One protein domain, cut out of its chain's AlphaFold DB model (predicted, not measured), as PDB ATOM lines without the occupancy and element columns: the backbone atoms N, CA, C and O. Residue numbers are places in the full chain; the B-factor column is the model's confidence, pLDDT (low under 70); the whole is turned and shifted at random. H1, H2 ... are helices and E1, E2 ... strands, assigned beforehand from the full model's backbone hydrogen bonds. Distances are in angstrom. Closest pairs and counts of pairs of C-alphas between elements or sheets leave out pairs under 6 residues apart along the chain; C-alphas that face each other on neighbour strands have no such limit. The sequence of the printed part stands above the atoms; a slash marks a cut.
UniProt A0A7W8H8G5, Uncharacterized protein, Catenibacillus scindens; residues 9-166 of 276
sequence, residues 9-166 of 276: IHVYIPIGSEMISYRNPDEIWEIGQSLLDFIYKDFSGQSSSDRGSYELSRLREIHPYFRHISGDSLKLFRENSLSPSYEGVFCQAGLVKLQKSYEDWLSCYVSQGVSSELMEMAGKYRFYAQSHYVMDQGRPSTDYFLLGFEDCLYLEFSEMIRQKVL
ATOM      1  N   ILE A   9     -39.408   2.102-131.705       90.81
ATOM      2  CA  ILE A   9     -40.166   3.302-131.370       90.81
ATOM      3  C   ILE A   9     -39.670   4.508-132.165       90.81
ATOM      4  O   ILE A   9     -38.480   4.628-132.453       90.81
ATOM      5  N   HIS A  10     -40.602   5.402-132.489       93.12
ATOM      6  CA  HIS A  10     -40.303   6.723-133.021       93.12
ATOM      7  C   HIS A  10     -40.187   7.744-131.891       93.12
ATOM      8  O   HIS A  10     -41.077   7.846-131.038       93.12
ATOM      9  N   VAL A  11     -39.104   8.513-131.908       95.06
ATOM     10  CA  VAL A  11     -38.835   9.585-130.952       95.06
ATOM     11  C   VAL A  11     -38.519  10.860-131.717       95.06
ATOM     12  O   VAL A  11     -37.614  10.895-132.546       95.06
ATOM     13  N   TYR A  12     -39.265  11.921-131.430       95.75
ATOM     14  CA  TYR A  12     -39.213  13.172-132.177       95.75
ATOM     15  C   TYR A  12     -38.549  14.262-131.347       95.75
ATOM     16  O   TYR A  12     -38.978  14.538-130.223       95.75
ATOM     17  N   ILE A  13     -37.551  14.928-131.928       96.12
ATOM     18  CA  ILE A  13     -36.879  16.088-131.332       96.12
ATOM     19  C   ILE A  13     -37.047  17.283-132.276       96.12
ATOM     20  O   ILE A  13     -36.452  17.286-133.362       96.12
ATOM     21  N   PRO A  14     -37.854  18.296-131.908       94.62
ATOM     22  CA  PRO A  14     -37.994  19.504-132.708       94.62
ATOM     23  C   PRO A  14     -36.677  20.274-132.804       94.62
ATOM     24  O   PRO A  14     -35.918  20.388-131.841       94.62
ATOM     25  N   ILE A  15     -36.406  20.842-133.975       91.00
ATOM     26  CA  ILE A  15     -35.175  21.593-134.220       91.00
ATOM     27  C   ILE A  15     -35.170  22.867-133.375       91.00
ATOM     28  O   ILE A  15     -36.117  23.651-133.402       91.00
ATOM     29  N   GLY A  16     -34.078  23.077-132.636       87.38
ATOM     30  CA  GLY A  16     -33.923  24.227-131.742       87.38
ATOM     31  C   GLY A  16     -34.781  24.151-130.476       87.38
ATOM     32  O   GLY A  16     -35.023  25.182-129.854       87.38
ATOM     33  N   SER A  17     -35.261  22.961-130.106       89.25
ATOM     34  CA  SER A  17     -36.065  22.735-128.908       89.25
ATOM     35  C   SER A  17     -35.347  21.825-127.915       89.25
ATOM     36  O   SER A  17     -34.760  20.817-128.298       89.25
ATOM     37  N   GLU A  18     -35.488  22.146-126.630       92.19
ATOM     38  CA  GLU A  18     -35.054  21.306-125.505       92.19
ATOM     39  C   GLU A  18     -36.115  20.256-125.128       92.19
ATOM     40  O   GLU A  18     -36.193  19.822-123.981       92.19
ATOM     41  N   MET A  19     -36.964  19.862-126.083       94.56
ATOM     42  CA  MET A  19     -38.055  18.915-125.868       94.56
ATOM     43  C   MET A  19     -37.837  17.634-126.673       94.56
ATOM     44  O   MET A  19     -37.420  17.669-127.830       94.56
ATOM     45  N   ILE A  20     -38.200  16.508-126.074       95.31
ATOM     46  CA  ILE A  20     -38.295  15.195-126.707       95.31
ATOM     47  C   ILE A  20     -39.750  14.747-126.662       95.31
ATOM     48  O   ILE A  20     -40.464  15.015-125.694       95.31
ATOM     49  N   SER A  21     -40.227  14.100-127.719       93.56
ATOM     50  CA  SER A  21     -41.619  13.676-127.773       93.56
ATOM     51  C   SER A  21     -41.811  12.293-128.358       93.56
ATOM     52  O   SER A  21     -41.075  11.847-129.237       93.56
ATOM     53  N   TYR A  22     -42.837  11.633-127.845       91.44
ATOM     54  CA  TYR A  22     -43.290  10.324-128.266       91.44
ATOM     55  C   TYR A  22     -44.706  10.476-128.829       91.44
ATOM     56  O   TYR A  22     -45.461  11.364-128.420       91.44
ATOM     57  N   ARG A  23     -45.056   9.650-129.817       86.38
ATOM     58  CA  ARG A  23     -46.362   9.689-130.489       86.38
ATOM     59  C   ARG A  23     -47.171   8.451-130.135       86.38
ATOM     60  O   ARG A  23     -46.611   7.366-129.989       86.38
ATOM     61  N   ASN A  24     -48.490   8.617-130.066       78.06
ATOM     62  CA  ASN A  24     -49.458   7.554-129.783       78.06
ATOM     63  C   ASN A  24     -49.206   6.823-128.445       78.06
ATOM     64  O   ASN A  24     -48.786   5.663-128.455       78.06
ATOM     65  N   PRO A  25     -49.505   7.456-127.293       82.44
ATOM     66  CA  PRO A  25     -50.149   8.773-127.120       82.44
ATOM     67  C   PRO A  25     -49.188   9.963-127.268       82.44
ATOM     68  O   PRO A  25     -47.986   9.805-127.146       82.44
ATOM     69  N   ASP A  26     -49.687  11.170-127.527       87.31
ATOM     70  CA  ASP A  26     -48.800  12.337-127.611       87.31
ATOM     71  C   ASP A  26     -48.241  12.703-126.235       87.31
ATOM     72  O   ASP A  26     -48.968  13.123-125.333       87.31
ATOM     73  N   GLU A  27     -46.927  12.566-126.095       90.88
ATOM     74  CA  GLU A  27     -46.200  12.888-124.876       90.88
ATOM     75  C   GLU A  27     -44.989  13.750-125.186       90.88
ATOM     76  O   GLU A  27     -44.267  13.497-126.149       90.88
ATOM     77  N   ILE A  28     -44.753  14.765-124.359       92.81
ATOM     78  CA  ILE A  28     -43.663  15.720-124.540       92.81
ATOM     79  C   ILE A  28     -42.957  15.897-123.200       92.81
ATOM     80  O   ILE A  28     -43.604  16.121-122.177       92.81
ATOM     81  N   TRP A  29     -41.635  15.810-123.231       94.00
ATOM     82  CA  TRP A  29     -40.760  15.885-122.071       94.00
ATOM     83  C   TRP A  29     -39.642  16.889-122.333       94.00
ATOM     84  O   TRP A  29     -39.194  17.036-123.469       94.00
ATOM     85  N   GLU A  30     -39.196  17.585-121.291       95.31
ATOM     86  CA  GLU A  30     -37.929  18.320-121.346       95.31
ATOM     87  C   GLU A  30     -36.784  17.303-121.442       95.31
ATOM     88  O   GLU A  30     -36.798  16.276-120.758       95.31
ATOM     89  N   ILE A  31     -35.800  17.567-122.297       96.81
ATOM     90  CA  ILE A  31     -34.668  16.662-122.506       96.81
ATOM     91  C   ILE A  31     -33.909  16.460-121.192       96.81
ATOM     92  O   ILE A  31     -33.455  17.408-120.552       96.81
ATOM     93  N   GLY A  32     -33.752  15.195-120.809       96.62
ATOM     94  CA  GLY A  32     -33.103  14.746-119.585       96.62
ATOM     95  C   GLY A  32     -34.063  14.485-118.429       96.62
ATOM     96  O   GLY A  32     -33.664  13.853-117.447       96.62
ATOM     97  N   GLN A  33     -35.320  14.932-118.517       95.31
ATOM     98  CA  GLN A  33     -36.307  14.698-117.469       95.31
ATOM     99  C   GLN A  33     -36.678  13.213-117.383       95.31
ATOM    100  O   GLN A  33     -36.630  12.651-116.287       95.31
ATOM    101  N   SER A  34     -36.978  12.552-118.509       95.69
ATOM    102  CA  SER A  34     -37.338  11.128-118.495       95.69
ATOM    103  C   SER A  34     -36.152  10.238-118.120       95.69
ATOM    104  O   SER A  34     -36.337   9.258-117.394       95.69
ATOM    105  N   LEU A  35     -34.929  10.620-118.503       97.50
ATOM    106  CA  LEU A  35     -33.709   9.941-118.064       97.50
ATOM    107  C   LEU A  35     -33.500  10.047-116.544       97.50
ATOM    108  O   LEU A  35     -33.229   9.043-115.884       97.50
ATOM    109  N   LEU A  36     -33.636  11.243-115.960       97.00
ATOM    110  CA  LEU A  36     -33.488  11.439-114.512       97.00
ATOM    111  C   LEU A  36     -34.592  10.746-113.707       97.00
ATOM    112  O   LEU A  36     -34.320  10.226-112.620       97.00
ATOM    113  N   ASP A  37     -35.821  10.743-114.221       94.94
ATOM    114  CA  ASP A  37     -36.940  10.028-113.608       94.94
ATOM    115  C   ASP A  37     -36.699   8.514-113.631       94.94
ATOM    116  O   ASP A  37     -36.928   7.849-112.620       94.94
ATOM    117  N   PHE A  38     -36.139   7.987-114.726       96.06
ATOM    118  CA  PHE A  38     -35.696   6.597-114.810       96.06
ATOM    119  C   PHE A  38     -34.578   6.283-113.805       96.06
ATOM    120  O   PHE A  38     -34.726   5.347-113.017       96.06
ATOM    121  N   ILE A  39     -33.489   7.064-113.789       96.81
ATOM    122  CA  ILE A  39     -32.327   6.853-112.901       96.81
ATOM    123  C   ILE A  39     -32.764   6.729-111.437       96.81
ATOM    124  O   ILE A  39     -32.265   5.877-110.709       96.81
ATOM    125  N   TYR A  40     -33.721   7.556-111.007       94.25
ATOM    126  CA  TYR A  40     -34.163   7.613-109.613       94.25
ATOM    127  C   TYR A  40     -35.486   6.896-109.326       94.25
ATOM    128  O   TYR A  40     -36.020   7.051-108.219       94.25
ATOM    129  N   LYS A  41     -36.015   6.114-110.275       91.62
ATOM    130  CA  LYS A  41     -37.196   5.273-110.055       91.62
ATOM    131  C   LYS A  41     -36.876   4.197-109.017       91.62
ATOM    132  O   LYS A  41     -35.908   3.454-109.149       91.62
ATOM    133  N   ASP A  42     -37.712   4.109-107.988       86.25
ATOM    134  CA  ASP A  42     -37.576   3.082-106.960       86.25
ATOM    135  C   ASP A  42     -38.180   1.751-107.428       86.25
ATOM    136  O   ASP A  42     -39.362   1.669-107.777       86.25
ATOM    137  N   PHE A  43     -37.356   0.706-107.402       79.50
ATOM    138  CA  PHE A  43     -37.741  -0.665-107.723       79.50
ATOM    139  C   PHE A  43     -37.900  -1.564-106.478       79.50
ATOM    140  O   PHE A  43     -38.249  -2.733-106.614       79.50
ATOM    141  N   SER A  44     -37.699  -1.057-105.255       64.81
ATOM    142  CA  SER A  44     -37.557  -1.860-104.023       64.81
ATOM    143  C   SER A  44     -38.857  -2.389-103.370       64.81
ATOM    144  O   SER A  44     -38.819  -2.960-102.284       64.81
ATOM    145  N   GLY A  45     -40.014  -2.323-104.039       55.34
ATOM    146  CA  GLY A  45     -41.318  -2.796-103.522       55.34
ATOM    147  C   GLY A  45     -41.837  -4.130-104.091       55.34
ATOM    148  O   GLY A  45     -43.043  -4.370-104.080       55.34
ATOM    149  N   GLN A  46     -40.970  -4.973-104.657       55.25
ATOM    150  CA  GLN A  46     -41.326  -6.078-105.571       55.25
ATOM    151  C   GLN A  46     -41.509  -7.453-104.899       55.25
ATOM    152  O   GLN A  46     -41.107  -8.487-105.431       55.25
ATOM    153  N   SER A  47     -42.141  -7.491-103.725       45.69
ATOM    154  CA  SER A  47     -42.548  -8.750-103.082       45.69
ATOM    155  C   SER A  47     -44.025  -8.723-102.699       45.69
ATOM    156  O   SER A  47     -44.396  -8.663-101.534       45.69
ATOM    157  N   SER A  48     -44.919  -8.773-103.687       43.34
ATOM    158  CA  SER A  48     -46.300  -9.173-103.408       43.34
ATOM    159  C   SER A  48     -46.900  -9.991-104.548       43.34
ATOM    160  O   SER A  48     -46.552  -9.879-105.719       43.34
ATOM    161  N   SER A  49     -47.729 -10.931-104.131       45.69
ATOM    162  CA  SER A  49     -48.129 -12.185-104.761       45.69
ATOM    163  C   SER A  49     -49.113 -12.080-105.933       45.69
ATOM    164  O   SER A  49     -49.710 -13.091-106.281       45.69
ATOM    165  N   ASP A  50     -49.260 -10.921-106.578       44.03
ATOM    166  CA  ASP A  50     -50.280 -10.703-107.617       44.03
ATOM    167  C   ASP A  50     -49.638 -10.376-108.978       44.03
ATOM    168  O   ASP A  50     -49.586  -9.247-109.465       44.03
ATOM    169  N   ARG A  51     -48.993 -11.396-109.555       53.88
ATOM    170  CA  ARG A  51     -47.842 -11.226-110.466       53.88
ATOM    171  C   ARG A  51     -48.166 -10.812-111.907       53.88
ATOM    172  O   ARG A  51     -47.232 -10.654-112.685       53.88
ATOM    173  N   GLY A  52     -49.434 -10.724-112.305       50.69
ATOM    174  CA  GLY A  52     -49.862 -10.731-113.713       50.69
ATOM    175  C   GLY A  52     -49.980  -9.371-114.402       50.69
ATOM    176  O   GLY A  52     -49.174  -9.006-115.256       50.69
ATOM    177  N   SER A  53     -51.067  -8.678-114.078       49.50
ATOM    178  CA  SER A  53     -51.495  -7.422-114.699       49.50
ATOM    179  C   SER A  53     -50.969  -6.190-113.960       49.50
ATOM    180  O   SER A  53     -50.680  -5.181-114.597       49.50
ATOM    181  N   TYR A  54     -50.790  -6.294-112.640       47.53
ATOM    182  CA  TYR A  54     -50.341  -5.201-111.776       47.53
ATOM    183  C   TYR A  54     -48.900  -4.747-112.080       47.53
ATOM    184  O   TYR A  54     -48.606  -3.553-112.071       47.53
ATOM    185  N   GLU A  55     -48.010  -5.673-112.449       63.94
ATOM    186  CA  GLU A  55     -46.626  -5.358-112.847       63.94
ATOM    187  C   GLU A  55     -46.556  -4.547-114.155       63.94
ATOM    188  O   GLU A  55     -45.795  -3.587-114.262       63.94
ATOM    189  N   LEU A  56     -47.412  -4.852-115.140       64.69
ATOM    190  CA  LEU A  56     -47.401  -4.181-116.448       64.69
ATOM    191  C   LEU A  56     -47.800  -2.703-116.359       64.69
ATOM    192  O   LEU A  56     -47.230  -1.867-117.061       64.69
ATOM    193  N   SER A  57     -48.751  -2.366-115.482       70.06
ATOM    194  CA  SER A  57     -49.107  -0.969-115.212       70.06
ATOM    195  C   SER A  57     -47.946  -0.176-114.617       70.06
ATOM    196  O   SER A  57     -47.804   1.000-114.933       70.06
ATOM    197  N   ARG A  58     -47.074  -0.812-113.825       78.06
ATOM    198  CA  ARG A  58     -45.935  -0.137-113.186       78.06
ATOM    199  C   ARG A  58     -44.772   0.086-114.146       78.06
ATOM    200  O   ARG A  58     -44.098   1.106-114.029       78.06
ATOM    201  N   LEU A  59     -44.579  -0.793-115.138       81.94
ATOM    202  CA  LEU A  59     -43.579  -0.586-116.199       81.94
ATOM    203  C   LEU A  59     -43.802   0.737-116.937       81.94
ATOM    204  O   LEU A  59     -42.860   1.465-117.235       81.94
ATOM    205  N   ARG A  60     -45.069   1.089-117.172       86.94
ATOM    206  CA  ARG A  60     -45.464   2.330-117.851       86.94
ATOM    207  C   ARG A  60     -45.069   3.600-117.095       86.94
ATOM    208  O   ARG A  60     -44.962   4.657-117.709       86.94
ATOM    209  N   GLU A  61     -44.825   3.497-115.793       87.38
ATOM    210  CA  GLU A  61     -44.370   4.604-114.951       87.38
ATOM    211  C   GLU A  61     -42.842   4.741-114.886       87.38
ATOM    212  O   GLU A  61     -42.348   5.610-114.167       87.38
ATOM    213  N   ILE A  62     -42.089   3.838-115.525       88.88
ATOM    214  CA  ILE A  62     -40.620   3.852-115.495       88.88
ATOM    215  C   ILE A  62     -40.091   4.916-116.449       88.88
ATOM    216  O   ILE A  62     -39.225   5.704-116.088       88.88
ATOM    217  N   HIS A  63     -40.598   4.902-117.679       93.00
ATOM    218  CA  HIS A  63     -40.146   5.757-118.767       93.00
ATOM    219  C   HIS A  63     -41.198   5.762-119.889       93.00
ATOM    220  O   HIS A  63     -41.854   4.729-120.078       93.00
ATOM    221  N   PRO A  64     -41.357   6.856-120.667       93.19
ATOM    222  CA  PRO A  64     -42.291   6.913-121.795       93.19
ATOM    223  C   PRO A  64     -42.210   5.694-122.716       93.19
ATOM    224  O   PRO A  64     -43.236   5.096-123.000       93.19
ATOM    225  N   TYR A  65     -41.007   5.229-123.063       93.38
ATOM    226  CA  TYR A  65     -40.780   4.002-123.845       93.38
ATOM    227  C   TYR A  65     -41.754   2.841-123.528       93.38
ATOM    228  O   TYR A  65     -42.383   2.297-124.433       93.38
ATOM    229  N   PHE A  66     -41.968   2.505-122.247       91.56
ATOM    230  CA  PHE A  66     -42.829   1.381-121.842       91.56
ATOM    231  C   PHE A  66     -44.330   1.606-122.088       91.56
ATOM    232  O   PHE A  66     -45.114   0.655-122.061       91.56
ATOM    233  N   ARG A  67     -44.755   2.851-122.319       90.06
ATOM    234  CA  ARG A  67     -46.125   3.202-122.723       90.06
ATOM    235  C   ARG A  67     -46.358   3.082-124.226       90.06
ATOM    236  O   ARG A  67     -47.509   2.924-124.622       90.06
ATOM    237  N   HIS A  68     -45.291   3.104-125.020       89.88
ATOM    238  CA  HIS A  68     -45.343   3.165-126.481       89.88
ATOM    239  C   HIS A  68     -44.965   1.860-127.185       89.88
ATOM    240  O   HIS A  68     -45.293   1.681-128.355       89.88
ATOM    241  N   ILE A  69     -44.299   0.935-126.494       89.00
ATOM    242  CA  ILE A  69     -44.053  -0.403-127.037       89.00
ATOM    243  C   ILE A  69     -45.303  -1.282-127.030       89.00
ATOM    244  O   ILE A  69     -46.246  -1.079-126.258       89.00
ATOM    245  N   SER A  70     -45.290  -2.310-127.879       87.62
ATOM    246  CA  SER A  70     -46.409  -3.239-128.004       87.62
ATOM    247  C   SER A  70     -46.642  -4.063-126.730       87.62
ATOM    248  O   SER A  70     -45.745  -4.293-125.912       87.62
ATOM    249  N   GLY A  71     -47.869  -4.572-126.581       85.75
ATOM    250  CA  GLY A  71     -48.211  -5.487-125.491       85.75
ATOM    251  C   GLY A  71     -47.360  -6.761-125.486       85.75
ATOM    252  O   GLY A  71     -47.067  -7.285-124.416       85.75
ATOM    253  N   ASP A  72     -46.918  -7.232-126.653       87.31
ATOM    254  CA  ASP A  72     -46.051  -8.409-126.759       87.31
ATOM    255  C   ASP A  72     -44.622  -8.114-126.298       87.31
ATOM    256  O   ASP A  72     -44.032  -8.934-125.601       87.31
ATOM    257  N   SER A  73     -44.098  -6.914-126.560       88.25
ATOM    258  CA  SER A  73     -42.817  -6.475-125.990       88.25
ATOM    259  C   SER A  73     -42.863  -6.353-124.473       88.25
ATOM    260  O   SER A  73     -41.911  -6.726-123.790       88.25
ATOM    261  N   LEU A  74     -43.983  -5.888-123.917       88.06
ATOM    262  CA  LEU A  74     -44.163  -5.858-122.467       88.06
ATOM    263  C   LEU A  74     -44.224  -7.271-121.859       88.06
ATOM    264  O   LEU A  74     -43.668  -7.501-120.783       88.06
ATOM    265  N   LYS A  75     -44.859  -8.236-122.542       87.00
ATOM    266  CA  LYS A  75     -44.826  -9.651-122.128       87.00
ATOM    267  C   LYS A  75     -43.405 -10.207-122.187       87.00
ATOM    268  O   LYS A  75     -42.964 -10.800-121.208       87.00
ATOM    269  N   LEU A  76     -42.673  -9.935-123.268       88.69
ATOM    270  CA  LEU A  76     -41.282 -10.356-123.431       88.69
ATOM    271  C   LEU A  76     -40.384  -9.797-122.317       88.69
ATOM    272  O   LEU A  76     -39.594 -10.540-121.744       88.69
ATOM    273  N   PHE A  77     -40.534  -8.519-121.946       89.69
ATOM    274  CA  PHE A  77     -39.810  -7.931-120.809       89.69
ATOM    275  C   PHE A  77     -40.042  -8.732-119.519       89.69
ATOM    276  O   PHE A  77     -39.113  -9.006-118.751       89.69
ATOM    277  N   ARG A  78     -41.297  -9.119-119.273       86.12
ATOM    278  CA  ARG A  78     -41.681  -9.891-118.092       86.12
ATOM    279  C   ARG A  78     -41.105 -11.305-118.130       86.12
ATOM    280  O   ARG A  78     -40.580 -11.760-117.119       86.12
ATOM    281  N   GLU A  79     -41.161 -11.974-119.274       88.25
ATOM    282  CA  GLU A  79     -40.562 -13.299-119.477       88.25
ATOM    283  C   GLU A  79     -39.045 -13.263-119.252       88.25
ATOM    284  O   GLU A  79     -38.520 -14.058-118.473       88.25
ATOM    285  N   ASN A  80     -38.357 -12.273-119.826       89.38
ATOM    286  CA  ASN A  80     -36.929 -12.044-119.612       89.38
ATOM    287  C   ASN A  80     -36.594 -11.779-118.137       89.38
ATOM    288  O   ASN A  80     -35.558 -12.217-117.654       89.38
ATOM    289  N   SER A  81     -37.472 -11.087-117.405       86.94
ATOM    290  CA  SER A  81     -37.290 -10.802-115.972       86.94
ATOM    291  C   SER A  81     -37.470 -12.026-115.076       86.94
ATOM    292  O   SER A  81     -36.936 -12.053-113.971       86.94
ATOM    293  N   LEU A  82     -38.220 -13.029-115.534       86.50
ATOM    294  CA  LEU A  82     -38.422 -14.291-114.820       86.50
ATOM    295  C   LEU A  82     -37.409 -15.368-115.227       86.50
ATOM    296  O   LEU A  82     -37.272 -16.362-114.518       86.50
ATOM    297  N   SER A  83     -36.724 -15.184-116.357       86.88
ATOM    298  CA  SER A  83     -35.759 -16.133-116.901       86.88
ATOM    299  C   SER A  83     -34.402 -16.018-116.193       86.88
ATOM    300  O   SER A  83     -33.719 -15.006-116.355       86.88
ATOM    301  N   PRO A  84     -33.939 -17.054-115.465       84.62
ATOM    302  CA  PRO A  84     -32.627 -17.030-114.815       84.62
ATOM    303  C   PRO A  84     -31.454 -17.025-115.802       84.62
ATOM    304  O   PRO A  84     -30.338 -16.693-115.419       84.62
ATOM    305  N   SER A  85     -31.688 -17.424-117.057       87.19
ATOM    306  CA  SER A  85     -30.665 -17.514-118.102       87.19
ATOM    307  C   SER A  85     -30.598 -16.277-119.000       87.19
ATOM    308  O   SER A  85     -29.783 -16.242-119.918       87.19
ATOM    309  N   TYR A  86     -31.480 -15.290-118.811       84.75
ATOM    310  CA  TYR A  86     -31.462 -14.068-119.606       84.75
ATOM    311  C   TYR A  86     -30.481 -13.051-119.008       84.75
ATOM    312  O   TYR A  86     -30.687 -12.540-117.910       84.75
ATOM    313  N   GLU A  87     -29.427 -12.722-119.755       83.56
ATOM    314  CA  GLU A  87     -28.365 -11.810-119.301       83.56
ATOM    315  C   GLU A  87     -28.468 -10.386-119.881       83.56
ATOM    316  O   GLU A  87     -27.651  -9.522-119.553       83.56
ATOM    317  N   GLY A  88     -29.462 -10.126-120.737       85.69
ATOM    318  CA  GLY A  88     -29.633  -8.835-121.406       85.69
ATOM    319  C   GLY A  88     -30.170  -7.719-120.502       85.69
ATOM    320  O   GLY A  88     -30.512  -7.924-119.338       85.69
ATOM    321  N   VAL A  89     -30.270  -6.510-121.062       85.25
ATOM    322  CA  VAL A  89     -30.741  -5.314-120.336       85.25
ATOM    323  C   VAL A  89     -32.266  -5.150-120.340       85.25
ATOM    324  O   VAL A  89     -32.806  -4.374-119.554       85.25
ATOM    325  N   PHE A  90     -32.981  -5.893-121.191       89.88
ATOM    326  CA  PHE A  90     -34.437  -5.809-121.327       89.88
ATOM    327  C   PHE A  90     -35.166  -6.704-120.313       89.88
ATOM    328  O   PHE A  90     -35.943  -7.592-120.671       89.88
ATOM    329  N   CYS A  91     -34.849  -6.496-119.036       88.94
ATOM    330  CA  CYS A  91     -35.431  -7.172-117.882       88.94
ATOM    331  C   CYS A  91     -35.236  -6.325-116.615       88.94
ATOM    332  O   CYS A  91     -34.452  -5.376-116.612       88.94
ATOM    333  N   GLN A  92     -35.888  -6.690-115.509       87.19
ATOM    334  CA  GLN A  92     -35.816  -5.948-114.245       87.19
ATOM    335  C   GLN A  92     -34.379  -5.761-113.722       87.19
ATOM    336  O   GLN A  92     -33.989  -4.652-113.358       87.19
ATOM    337  N   ALA A  93     -33.566  -6.822-113.719       86.38
ATOM    338  CA  ALA A  93     -32.160  -6.738-113.313       86.38
ATOM    339  C   ALA A  93     -31.333  -5.868-114.279       86.38
ATOM    340  O   ALA A  93     -30.422  -5.155-113.860       86.38
ATOM    341  N   GLY A  94     -31.678  -5.905-115.567       89.75
ATOM    342  CA  GLY A  94     -31.109  -5.055-116.604       89.75
ATOM    343  C   GLY A  94     -31.381  -3.572-116.367       89.75
ATOM    344  O   GLY A  94     -30.457  -2.770-116.446       89.75
ATOM    345  N   LEU A  95     -32.606  -3.207-115.973       91.56
ATOM    346  CA  LEU A  95     -32.953  -1.821-115.640       91.56
ATOM    347  C   LEU A  95     -32.104  -1.268-114.494       91.56
ATOM    348  O   LEU A  95     -31.639  -0.138-114.588       91.56
ATOM    349  N   VAL A  96     -31.847  -2.060-113.452       90.50
ATOM    350  CA  VAL A  96     -30.987  -1.639-112.329       90.50
ATOM    351  C   VAL A  96     -29.547  -1.401-112.796       90.50
ATOM    352  O   VAL A  96     -28.919  -0.424-112.389       90.50
ATOM    353  N   LYS A  97     -29.026  -2.251-113.695       92.62
ATOM    354  CA  LYS A  97     -27.711  -2.027-114.321       92.62
ATOM    355  C   LYS A  97     -27.699  -0.721-115.119       92.62
ATOM    356  O   LYS A  97     -26.774   0.069-114.964       92.62
ATOM    357  N   LEU A  98     -28.736  -0.473-115.922       94.88
ATOM    358  CA  LEU A  98     -28.866   0.752-116.712       94.88
ATOM    359  C   LEU A  98     -28.980   2.004-115.829       94.88
ATOM    360  O   LEU A  98     -28.296   2.983-116.109       94.88
ATOM    361  N   GLN A  99     -29.766   1.978-114.743       95.19
ATOM    362  CA  GLN A  99     -29.835   3.096-113.788       95.19
ATOM    363  C   GLN A  99     -28.440   3.478-113.299       95.19
ATOM    364  O   GLN A  99     -28.074   4.650-113.348       95.19
ATOM    365  N   LYS A 100     -27.651   2.478-112.887       95.06
ATOM    366  CA  LYS A 100     -26.299   2.703-112.384       95.06
ATOM    367  C   LYS A 100     -25.373   3.269-113.460       95.06
ATOM    368  O   LYS A 100     -24.721   4.279-113.214       95.06
ATOM    369  N   SER A 101     -25.366   2.675-114.654       95.94
ATOM    370  CA  SER A 101     -24.546   3.152-115.774       95.94
ATOM    371  C   SER A 101     -24.841   4.613-116.115       95.94
ATOM    372  O   SER A 101     -23.926   5.428-116.161       95.94
ATOM    373  N   TYR A 102     -26.113   4.969-116.307       97.25
ATOM    374  CA  TYR A 102     -26.486   6.328-116.698       97.25
ATOM    375  C   TYR A 102     -26.327   7.342-115.557       97.25
ATOM    376  O   TYR A 102     -25.985   8.495-115.823       97.25
ATOM    377  N   GLU A 103     -26.509   6.937-114.294       97.44
ATOM    378  CA  GLU A 103     -26.158   7.780-113.145       97.44
ATOM    379  C   GLU A 103     -24.659   8.094-113.121       97.44
ATOM    380  O   GLU A 103     -24.280   9.255-112.943       97.44
ATOM    381  N   ASP A 104     -23.810   7.087-113.336       96.62
ATOM    382  CA  ASP A 104     -22.354   7.246-113.349       96.62
ATOM    383  C   ASP A 104     -21.906   8.125-114.527       96.62
ATOM    384  O   ASP A 104     -21.119   9.058-114.342       96.62
ATOM    385  N   TRP A 105     -22.465   7.908-115.723       97.12
ATOM    386  CA  TRP A 105     -22.166   8.720-116.908       97.12
ATOM    387  C   TRP A 105     -22.568  10.180-116.706       97.12
ATOM    388  O   TRP A 105     -21.774  11.086-116.968       97.12
ATOM    389  N   LEU A 106     -23.779  10.429-116.202       97.00
ATOM    390  CA  LEU A 106     -24.263  11.787-115.983       97.00
ATOM    391  C   LEU A 106     -23.501  12.481-114.843       97.00
ATOM    392  O   LEU A 106     -23.195  13.666-114.946       97.00
ATOM    393  N   SER A 107     -23.125  11.750-113.791       96.81
ATOM    394  CA  SER A 107     -22.289  12.273-112.700       96.81
ATOM    395  C   SER A 107     -20.884  12.645-113.181       96.81
ATOM    396  O   SER A 107     -20.359  13.704-112.818       96.81
ATOM    397  N   CYS A 108     -20.278  11.813-114.034       96.81
ATOM    398  CA  CYS A 108     -19.000  12.112-114.678       96.81
ATOM    399  C   CYS A 108     -19.115  13.358-115.570       96.81
ATOM    400  O   CYS A 108     -18.335  14.296-115.410       96.81
ATOM    401  N   TYR A 109     -20.159  13.447-116.404       96.19
ATOM    402  CA  TYR A 109     -20.414  14.633-117.226       96.19
ATOM    403  C   TYR A 109     -20.585  15.910-116.392       96.19
ATOM    404  O   TYR A 109     -19.992  16.941-116.700       96.19
ATOM    405  N   VAL A 110     -21.357  15.862-115.307       95.56
ATOM    406  CA  VAL A 110     -21.592  17.035-114.448       95.56
ATOM    407  C   VAL A 110     -20.326  17.482-113.718       95.56
ATOM    408  O   VAL A 110     -20.146  18.676-113.480       95.56
ATOM    409  N   SER A 111     -19.448  16.547-113.354       95.31
ATOM    410  CA  SER A 111     -18.216  16.855-112.617       95.31
ATOM    411  C   SER A 111     -17.055  17.283-113.514       95.31
ATOM    412  O   SER A 111     -16.287  18.162-113.125       95.31
ATOM    413  N   GLN A 112     -16.922  16.685-114.700       95.00
ATOM    414  CA  GLN A 112     -15.741  16.819-115.560       95.00
ATOM    415  C   GLN A 112     -16.055  17.286-116.993       95.00
ATOM    416  O   GLN A 112     -15.138  17.528-117.776       95.00
ATOM    417  N   GLY A 113     -17.328  17.430-117.362       93.56
ATOM    418  CA  GLY A 113     -17.743  17.666-118.744       93.56
ATOM    419  C   GLY A 113     -17.523  16.439-119.634       93.56
ATOM    420  O   GLY A 113     -17.588  15.298-119.183       93.56
ATOM    421  N   VAL A 114     -17.270  16.664-120.925       92.88
ATOM    422  CA  VAL A 114     -16.921  15.583-121.864       92.88
ATOM    423  C   VAL A 114     -15.448  15.211-121.665       92.88
ATOM    424  O   VAL A 114     -14.564  15.804-122.280       92.88
ATOM    425  N   SER A 115     -15.192  14.262-120.763       94.38
ATOM    426  CA  SER A 115     -13.855  13.774-120.402       94.38
ATOM    427  C   SER A 115     -13.499  12.463-121.113       94.38
ATOM    428  O   SER A 115     -14.368  11.765-121.637       94.38
ATOM    429  N   SER A 116     -12.215  12.083-121.113       93.38
ATOM    430  CA  SER A 116     -11.781  10.775-121.630       93.38
ATOM    431  C   SER A 116     -12.420   9.609-120.873       93.38
ATOM    432  O   SER A 116     -12.759   8.605-121.487       93.38
ATOM    433  N   GLU A 117     -12.625   9.767-119.562       93.12
ATOM    434  CA  GLU A 117     -13.321   8.796-118.713       93.12
ATOM    435  C   GLU A 117     -14.766   8.594-119.192       93.12
ATOM    436  O   GLU A 117     -15.186   7.463-119.429       93.12
ATOM    437  N   LEU A 118     -15.505   9.684-119.439       93.25
ATOM    438  CA  LEU A 118     -16.864   9.600-119.973       93.25
ATOM    439  C   LEU A 118     -16.899   8.904-121.334       93.25
ATOM    440  O   LEU A 118     -17.761   8.060-121.571       93.25
ATOM    441  N   MET A 119     -15.957   9.234-122.219       90.69
ATOM    442  CA  MET A 119     -15.870   8.620-123.544       90.69
ATOM    443  C   MET A 119     -15.532   7.128-123.463       90.69
ATOM    444  O   MET A 119     -16.047   6.349-124.258       90.69
ATOM    445  N   GLU A 120     -14.720   6.702-122.495       91.06
ATOM    446  CA  GLU A 120     -14.447   5.282-122.266       91.06
ATOM    447  C   GLU A 120     -15.680   4.537-121.729       91.06
ATOM    448  O   GLU A 120     -15.922   3.388-122.107       91.06
ATOM    449  N   MET A 121     -16.463   5.175-120.858       88.94
ATOM    450  CA  MET A 121     -17.671   4.582-120.287       88.94
ATOM    451  C   MET A 121     -18.818   4.513-121.306       88.94
ATOM    452  O   MET A 121     -19.318   3.426-121.592       88.94
ATOM    453  N   ALA A 122     -19.213   5.658-121.869       88.31
ATOM    454  CA  ALA A 122     -20.367   5.784-122.757       88.31
ATOM    455  C   ALA A 122     -20.049   5.394-124.211       88.31
ATOM    456  O   ALA A 122     -20.906   4.858-124.907       88.31
ATOM    457  N   GLY A 123     -18.810   5.593-124.674       81.56
ATOM    458  CA  GLY A 123     -18.407   5.293-126.056       81.56
ATOM    459  C   GLY A 123     -18.318   3.800-126.385       81.56
ATOM    460  O   GLY A 123     -18.198   3.435-127.553       81.56
ATOM    461  N   LYS A 124     -18.402   2.919-125.376       83.88
ATOM    462  CA  LYS A 124     -18.551   1.467-125.575       83.88
ATOM    463  C   LYS A 124     -19.953   1.097-126.064       83.88
ATOM    464  O   LYS A 124     -20.105   0.057-126.708       83.88
ATOM    465  N   TYR A 125     -20.959   1.925-125.773       88.75
ATOM    466  CA  TYR A 125     -22.317   1.695-126.243       88.75
ATOM    467  C   TYR A 125     -22.407   1.942-127.751       88.75
ATOM    468  O   TYR A 125     -21.973   2.974-128.264       88.75
ATOM    469  N   ARG A 126     -22.974   0.977-128.477       86.81
ATOM    470  CA  ARG A 126     -23.155   1.078-129.927       86.81
ATOM    471  C   ARG A 126     -24.574   1.523-130.229       86.81
ATOM    472  O   ARG A 126     -25.476   0.701-130.323       86.81
ATOM    473  N   PHE A 127     -24.736   2.828-130.394       89.75
ATOM    474  CA  PHE A 127     -26.014   3.422-130.751       89.75
ATOM    475  C   PHE A 127     -26.290   3.280-132.251       89.75
ATOM    476  O   PHE A 127     -25.535   3.798-133.079       89.75
ATOM    477  N   TYR A 128     -27.381   2.594-132.593       82.06
ATOM    478  CA  TYR A 128     -27.848   2.435-133.967       82.06
ATOM    479  C   TYR A 128     -29.236   3.053-134.105       82.06
ATOM    480  O   TYR A 128     -30.226   2.477-133.671       82.06
ATOM    481  N   ALA A 129     -29.309   4.212-134.754       89.12
ATOM    482  CA  ALA A 129     -30.570   4.881-135.034       89.12
ATOM    483  C   ALA A 129     -30.664   5.239-136.513       89.12
ATOM    484  O   ALA A 129     -29.717   5.770-137.100       89.12
ATOM    485  N   GLN A 130     -31.828   4.986-137.104       92.00
ATOM    486  CA  GLN A 130     -32.195   5.603-138.370       92.00
ATOM    487  C   GLN A 130     -32.913   6.910-138.052       92.00
ATOM    488  O   GLN A 130     -33.835   6.921-137.239       92.00
ATOM    489  N   SER A 131     -32.509   8.010-138.683       93.62
ATOM    490  CA  SER A 131     -33.179   9.294-138.500       93.62
ATOM    491  C   SER A 131     -33.531   9.954-139.821       93.62
ATOM    492  O   SER A 131     -32.877   9.740-140.846       93.62
ATOM    493  N   HIS A 132     -34.597  10.745-139.803       94.00
ATOM    494  CA  HIS A 132     -34.989  11.572-140.934       94.00
ATOM    495  C   HIS A 132     -35.628  12.878-140.465       94.00
ATOM    496  O   HIS A 132     -36.199  12.976-139.381       94.00
ATOM    497  N   TYR A 133     -35.494  13.908-141.296       95.44
ATOM    498  CA  TYR A 133     -36.131  15.196-141.066       95.44
ATOM    499  C   TYR A 133     -37.618  15.108-141.418       95.44
ATOM    500  O   TYR A 133     -37.971  14.640-142.503       95.44
ATOM    501  N   VAL A 134     -38.479  15.604-140.533       95.81
ATOM    502  CA  VAL A 134     -39.936  15.593-140.698       95.81
ATOM    503  C   VAL A 134     -40.558  16.928-140.301       95.81
ATOM    504  O   VAL A 134     -39.993  17.698-139.524       95.81
ATOM    505  N   MET A 135     -41.758  17.189-140.819       94.62
ATOM    506  CA  MET A 135     -42.639  18.246-140.319       94.62
ATOM    507  C   MET A 135     -43.634  17.623-139.339       94.62
ATOM    508  O   MET A 135     -44.696  17.151-139.737       94.62
ATOM    509  N   ASP A 136     -43.284  17.603-138.061       87.69
ATOM    510  CA  ASP A 136     -44.092  17.008-137.001       87.69
ATOM    511  C   ASP A 136     -44.930  18.095-136.310       87.69
ATOM    512  O   ASP A 136     -44.407  19.095-135.821       87.69
ATOM    513  N   GLN A 137     -46.257  17.948-136.363       86.31
ATOM    514  CA  GLN A 137     -47.230  18.941-135.876       86.31
ATOM    515  C   GLN A 137     -46.951  20.383-136.364       86.31
ATOM    516  O   GLN A 137     -47.126  21.363-135.639       86.31
ATOM    517  N   GLY A 138     -46.493  20.523-137.614       89.38
ATOM    518  CA  GLY A 138     -46.164  21.818-138.219       89.38
ATOM    519  C   GLY A 138     -44.827  22.417-137.770       89.38
ATOM    520  O   GLY A 138     -44.529  23.556-138.128       89.38
ATOM    521  N   ARG A 139     -44.007  21.672-137.020       90.44
ATOM    522  CA  ARG A 139     -42.659  22.071-136.612       90.44
ATOM    523  C   ARG A 139     -41.606  21.192-137.289       90.44
ATOM    524  O   ARG A 139     -41.828  19.995-137.458       90.44
ATOM    525  N   PRO A 140     -40.464  21.768-137.686       95.25
ATOM    526  CA  PRO A 140     -39.357  20.987-138.208       95.25
ATOM    527  C   PRO A 140     -38.729  20.164-137.078       95.25
ATOM    528  O   PRO A 140     -38.340  20.720-136.049       95.25
ATOM    529  N   SER A 141     -38.630  18.852-137.269       95.81
ATOM    530  CA  SER A 141     -38.194  17.899-136.245       95.81
ATOM    531  C   SER A 141     -37.316  16.803-136.844       95.81
ATOM    532  O   SER A 141     -37.388  16.510-138.037       95.81
ATOM    533  N   THR A 142     -36.493  16.176-136.006       96.06
ATOM    534  CA  THR A 142     -35.815  14.917-136.340       96.06
ATOM    535  C   THR A 142     -36.624  13.765-135.762       96.06
ATOM    536  O   THR A 142     -36.860  13.742-134.554       96.06
ATOM    537  N   ASP A 143     -37.054  12.841-136.615       95.62
ATOM    538  CA  ASP A 143     -37.658  11.569-136.220       95.62
ATOM    539  C   ASP A 143     -36.560  10.508-136.127       95.62
ATOM    540  O   ASP A 143     -35.898  10.210-137.126       95.62
ATOM    541  N   TYR A 144     -36.357   9.971-134.926       95.75
ATOM    542  CA  TYR A 144     -35.461   8.860-134.644       95.75
ATOM    543  C   TYR A 144     -36.250   7.558-134.528       95.75
ATOM    544  O   TYR A 144     -37.076   7.400-133.631       95.75
ATOM    545  N   PHE A 145     -35.915   6.593-135.378       94.00
ATOM    546  CA  PHE A 145     -36.361   5.212-135.274       94.00
ATOM    547  C   PHE A 145     -35.341   4.413-134.454       94.00
ATOM    548  O   PHE A 145     -34.221   4.163-134.912       94.00
ATOM    549  N   LEU A 146     -35.721   4.070-133.222       93.06
ATOM    550  CA  LEU A 146     -34.851   3.479-132.200       93.06
ATOM    551  C   LEU A 146     -35.221   2.026-131.912       93.06
ATOM    552  O   LEU A 146     -36.405   1.684-131.937       93.06
ATOM    553  N   LEU A 147     -34.233   1.190-131.576       89.44
ATOM    554  CA  LEU A 147     -34.429  -0.221-131.250       89.44
ATOM    555  C   LEU A 147     -34.251  -0.466-129.748       89.44
ATOM    556  O   LEU A 147     -33.205  -0.884-129.259       89.44
ATOM    557  N   GLY A 148     -35.341  -0.307-129.005       89.69
ATOM    558  CA  GLY A 148     -35.375  -0.690-127.601       89.69
ATOM    559  C   GLY A 148     -35.135   0.449-126.615       89.69
ATOM    560  O   GLY A 148     -35.000   1.622-126.962       89.69
ATOM    561  N   PHE A 149     -35.142   0.078-125.336       92.69
ATOM    562  CA  PHE A 149     -35.141   1.039-124.240       92.69
ATOM    563  C   PHE A 149     -33.797   1.763-124.068       92.69
ATOM    564  O   PHE A 149     -33.780   2.974-123.871       92.69
ATOM    565  N   GLU A 150     -32.676   1.042-124.165       93.44
ATOM    566  CA  GLU A 150     -31.343   1.628-123.963       93.44
ATOM    567  C   GLU A 150     -30.995   2.660-125.045       93.44
ATOM    568  O   GLU A 150     -30.425   3.697-124.719       93.44
ATOM    569  N   ASP A 151     -31.444   2.457-126.289       94.50
ATOM    570  CA  ASP A 151     -31.319   3.452-127.362       94.50
ATOM    571  C   ASP A 151     -32.064   4.752-127.040       94.50
ATOM    572  O   ASP A 151     -31.571   5.835-127.348       94.50
ATOM    573  N   CYS A 152     -33.229   4.668-126.387       95.06
ATOM    574  CA  CYS A 152     -33.968   5.856-125.952       95.06
ATOM    575  C   CYS A 152     -33.194   6.626-124.876       95.06
ATOM    576  O   CYS A 152     -33.073   7.848-124.965       95.06
ATOM    577  N   LEU A 153     -32.640   5.910-123.889       96.19
ATOM    578  CA  LEU A 153     -31.818   6.512-122.836       96.19
ATOM    579  C   LEU A 153     -30.551   7.149-123.415       96.19
ATOM    580  O   LEU A 153     -30.191   8.264-123.034       96.19
ATOM    581  N   TYR A 154     -29.896   6.463-124.354       96.31
ATOM    582  CA  TYR A 154     -28.680   6.949-124.991       96.31
ATOM    583  C   TYR A 154     -28.959   8.187-125.838       96.31
ATOM    584  O   TYR A 154     -28.216   9.166-125.742       96.31
ATOM    585  N   LEU A 155     -30.037   8.174-126.634       96.31
ATOM    586  CA  LEU A 155     -30.460   9.341-127.402       96.31
ATOM    587  C   LEU A 155     -30.659  10.534-126.467       96.31
ATOM    588  O   LEU A 155     -30.028  11.568-126.677       96.31
ATOM    589  N   GLU A 156     -31.463  10.383-125.412       96.94
ATOM    590  CA  GLU A 156     -31.740  11.466-124.469       96.94
ATOM    591  C   GLU A 156     -30.457  11.980-123.796       96.94
ATOM    592  O   GLU A 156     -30.208  13.183-123.782       96.94
ATOM    593  N   PHE A 157     -29.583  11.084-123.328       97.12
ATOM    594  CA  PHE A 157     -28.282  11.440-122.758       97.12
ATOM    595  C   PHE A 157     -27.389  12.209-123.750       97.12
ATOM    596  O   PHE A 157     -26.815  13.250-123.413       97.12
ATOM    597  N   SER A 158     -27.285  11.731-124.992       95.19
ATOM    598  CA  SER A 158     -26.477  12.375-126.034       95.19
ATOM    599  C   SER A 158     -27.016  13.763-126.394       95.19
ATOM    600  O   SER A 158     -26.252  14.709-126.602       95.19
ATOM    601  N   GLU A 159     -28.339  13.914-126.382       95.94
ATOM    602  CA  GLU A 159     -29.036  15.169-126.607       95.94
ATOM    603  C   GLU A 159     -28.805  16.144-125.453       95.94
ATOM    604  O   GLU A 159     -28.497  17.306-125.714       95.94
ATOM    605  N   MET A 160     -28.822  15.682-124.198       96.69
ATOM    606  CA  MET A 160     -28.449  16.509-123.044       96.69
ATOM    607  C   MET A 160     -27.047  17.104-123.203       96.69
ATOM    608  O   MET A 160     -26.862  18.307-123.003       96.69
ATOM    609  N   ILE A 161     -26.065  16.294-123.616       95.25
ATOM    610  CA  ILE A 161     -24.691  16.762-123.855       95.25
ATOM    611  C   ILE A 161     -24.655  17.753-125.020       95.25
ATOM    612  O   ILE A 161     -24.071  18.834-124.903       95.25
ATOM    613  N   ARG A 162     -25.288  17.403-126.145       94.50
ATOM    614  CA  ARG A 162     -25.284  18.198-127.379       94.50
ATOM    615  C   ARG A 162     -25.945  19.565-127.189       94.50
ATOM    616  O   ARG A 162     -25.438  20.555-127.713       94.50
ATOM    617  N   GLN A 163     -27.037  19.627-126.424       94.75
ATOM    618  CA  GLN A 163     -27.755  20.871-126.103       94.75
ATOM    619  C   GLN A 163     -27.182  21.599-124.885       94.75
ATOM    620  O   GLN A 163     -27.594  22.718-124.599       94.75
ATOM    621  N   LYS A 164     -26.197  21.007-124.193       94.81
ATOM    622  CA  LYS A 164     -25.606  21.543-122.957       94.81
ATOM    623  C   LYS A 164     -26.661  21.789-121.875       94.81
ATOM    624  O   LYS A 164     -26.633  22.820-121.200       94.81
ATOM    625  N   VAL A 165     -27.580  20.835-121.713       95.38
ATOM    626  CA  VAL A 165     -28.610  20.877-120.670       95.38
ATOM    627  C   VAL A 165     -27.931  21.049-119.314       95.38
ATOM    628  O   VAL A 165     -27.034  20.288-118.941       95.38
ATOM    629  N   LEU A 166     -28.347  22.070-118.564       95.75
ATOM    630  CA  LEU A 166     -27.796  22.335-117.242       95.75
ATOM    631  C   LEU A 166     -28.270  21.255-116.266       95.75
ATOM    632  O   LEU A 166     -29.450  21.182-115.940       95.75
TER     633      LEU A 166
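Overview. This is residues 9 to 166 of the 276 residues of an uncharacterized protein of Catenibacillus scindens (UniProt A0A7W8H8G5). A strongly twisted sheet of five strands has H7 packed along one face, and beyond H7 the longest helix, H5, runs nearly the same way, with H1 packed on both helices. H6 folds back along the last part of H5, while H2, H3 and H4 form a loose group towards the other end of the domain. The 158 printed residues hold seven named helices and five named strands, in the order E1 E2 E3 H1 H2 H3 H4 H5 H6 E4 E5 H7; the sheet runs E3 E2 E1 E5 E4, antiparallel throughout. The class is mixed, helices and strands; the whole is compact, with a radius of gyration of the C-alphas of 16.2 A and spans of 47 by 39 by 24 A.

Along the chain. Find C-alpha 9 at (-40.166, 3.302, -131.370), where E1, residues 9 to 14, begins. E2 is residues 19 to 22 and E3 27 to 30; E4, 129 to 136, covers 18.3 A and bends by 65 degrees at residue 133, and E5, 139 to 147, covers 24.4 A. H7, residues 149 to 163, runs 21.2 A to C-alpha 163 at (-27.755, 20.871, -126.103). H5, residues 92 to 112, runs 30.4 A from C-alpha 92 at (-35.816, -5.948, -114.245). Look also for H1 at 33 to 39, H2 at 54 to 59, H3 at 65 to 68, H4 at 71 to 82, 16.9 A long, and H6 at 116 to 122.

Arrangement. Start at the sheet, where E1, E2 and E3 are a meander, each strand the antiparallel neighbour of the one before. Look for N 29 and O 20 at 2.8 A, N 12 and O 21 at 2.8 A, N 11 and O 144 at 2.9 A, and, in the hairpin E4 and E5, N 134 and O 141 at 2.9 A. H7 is on one face, making two layers, helix over sheet, at a height of 7.8 A over the sheet; it runs along the strands, at 10 degrees to E1 on the local plane. H3 only grazes the sheet. H1 touches H5 at a steep tilt of 63 degrees, closest at C-alphas 39 and 99, 4.6 A. H1 only just touches H7, with 3 pairs of C-alphas within 8 A, closest at 35 and 153, 6.2 A. H5 and H6 form a helical hairpin at a shallow tilt of 23 degrees, closest at C-alphas 105 and 118, 6.2 A. H4 only just touches H5, with 3 such pairs, closest at C-alphas 81 and 92, 5.4 A. H2 is close to but not clearly touching H4, with C-alphas 56 and 74 closest at 7.0 A. Every O i to N i+4 pair is within hydrogen-bond range in H1, H4, H5, H6 and H7, against 1 of 2 in H2; H3 is too short for such a pair.

Size, cuts and confidence. The two C-alphas farthest apart are those of Ser 49 and Pro 140, at 47.9 A. The printed part has no cut, and its one long link joins H1 to H2 over residues 40 to 53. Residues 44 to 56 have pLDDT under 70; the mean of the printed part is 88.2.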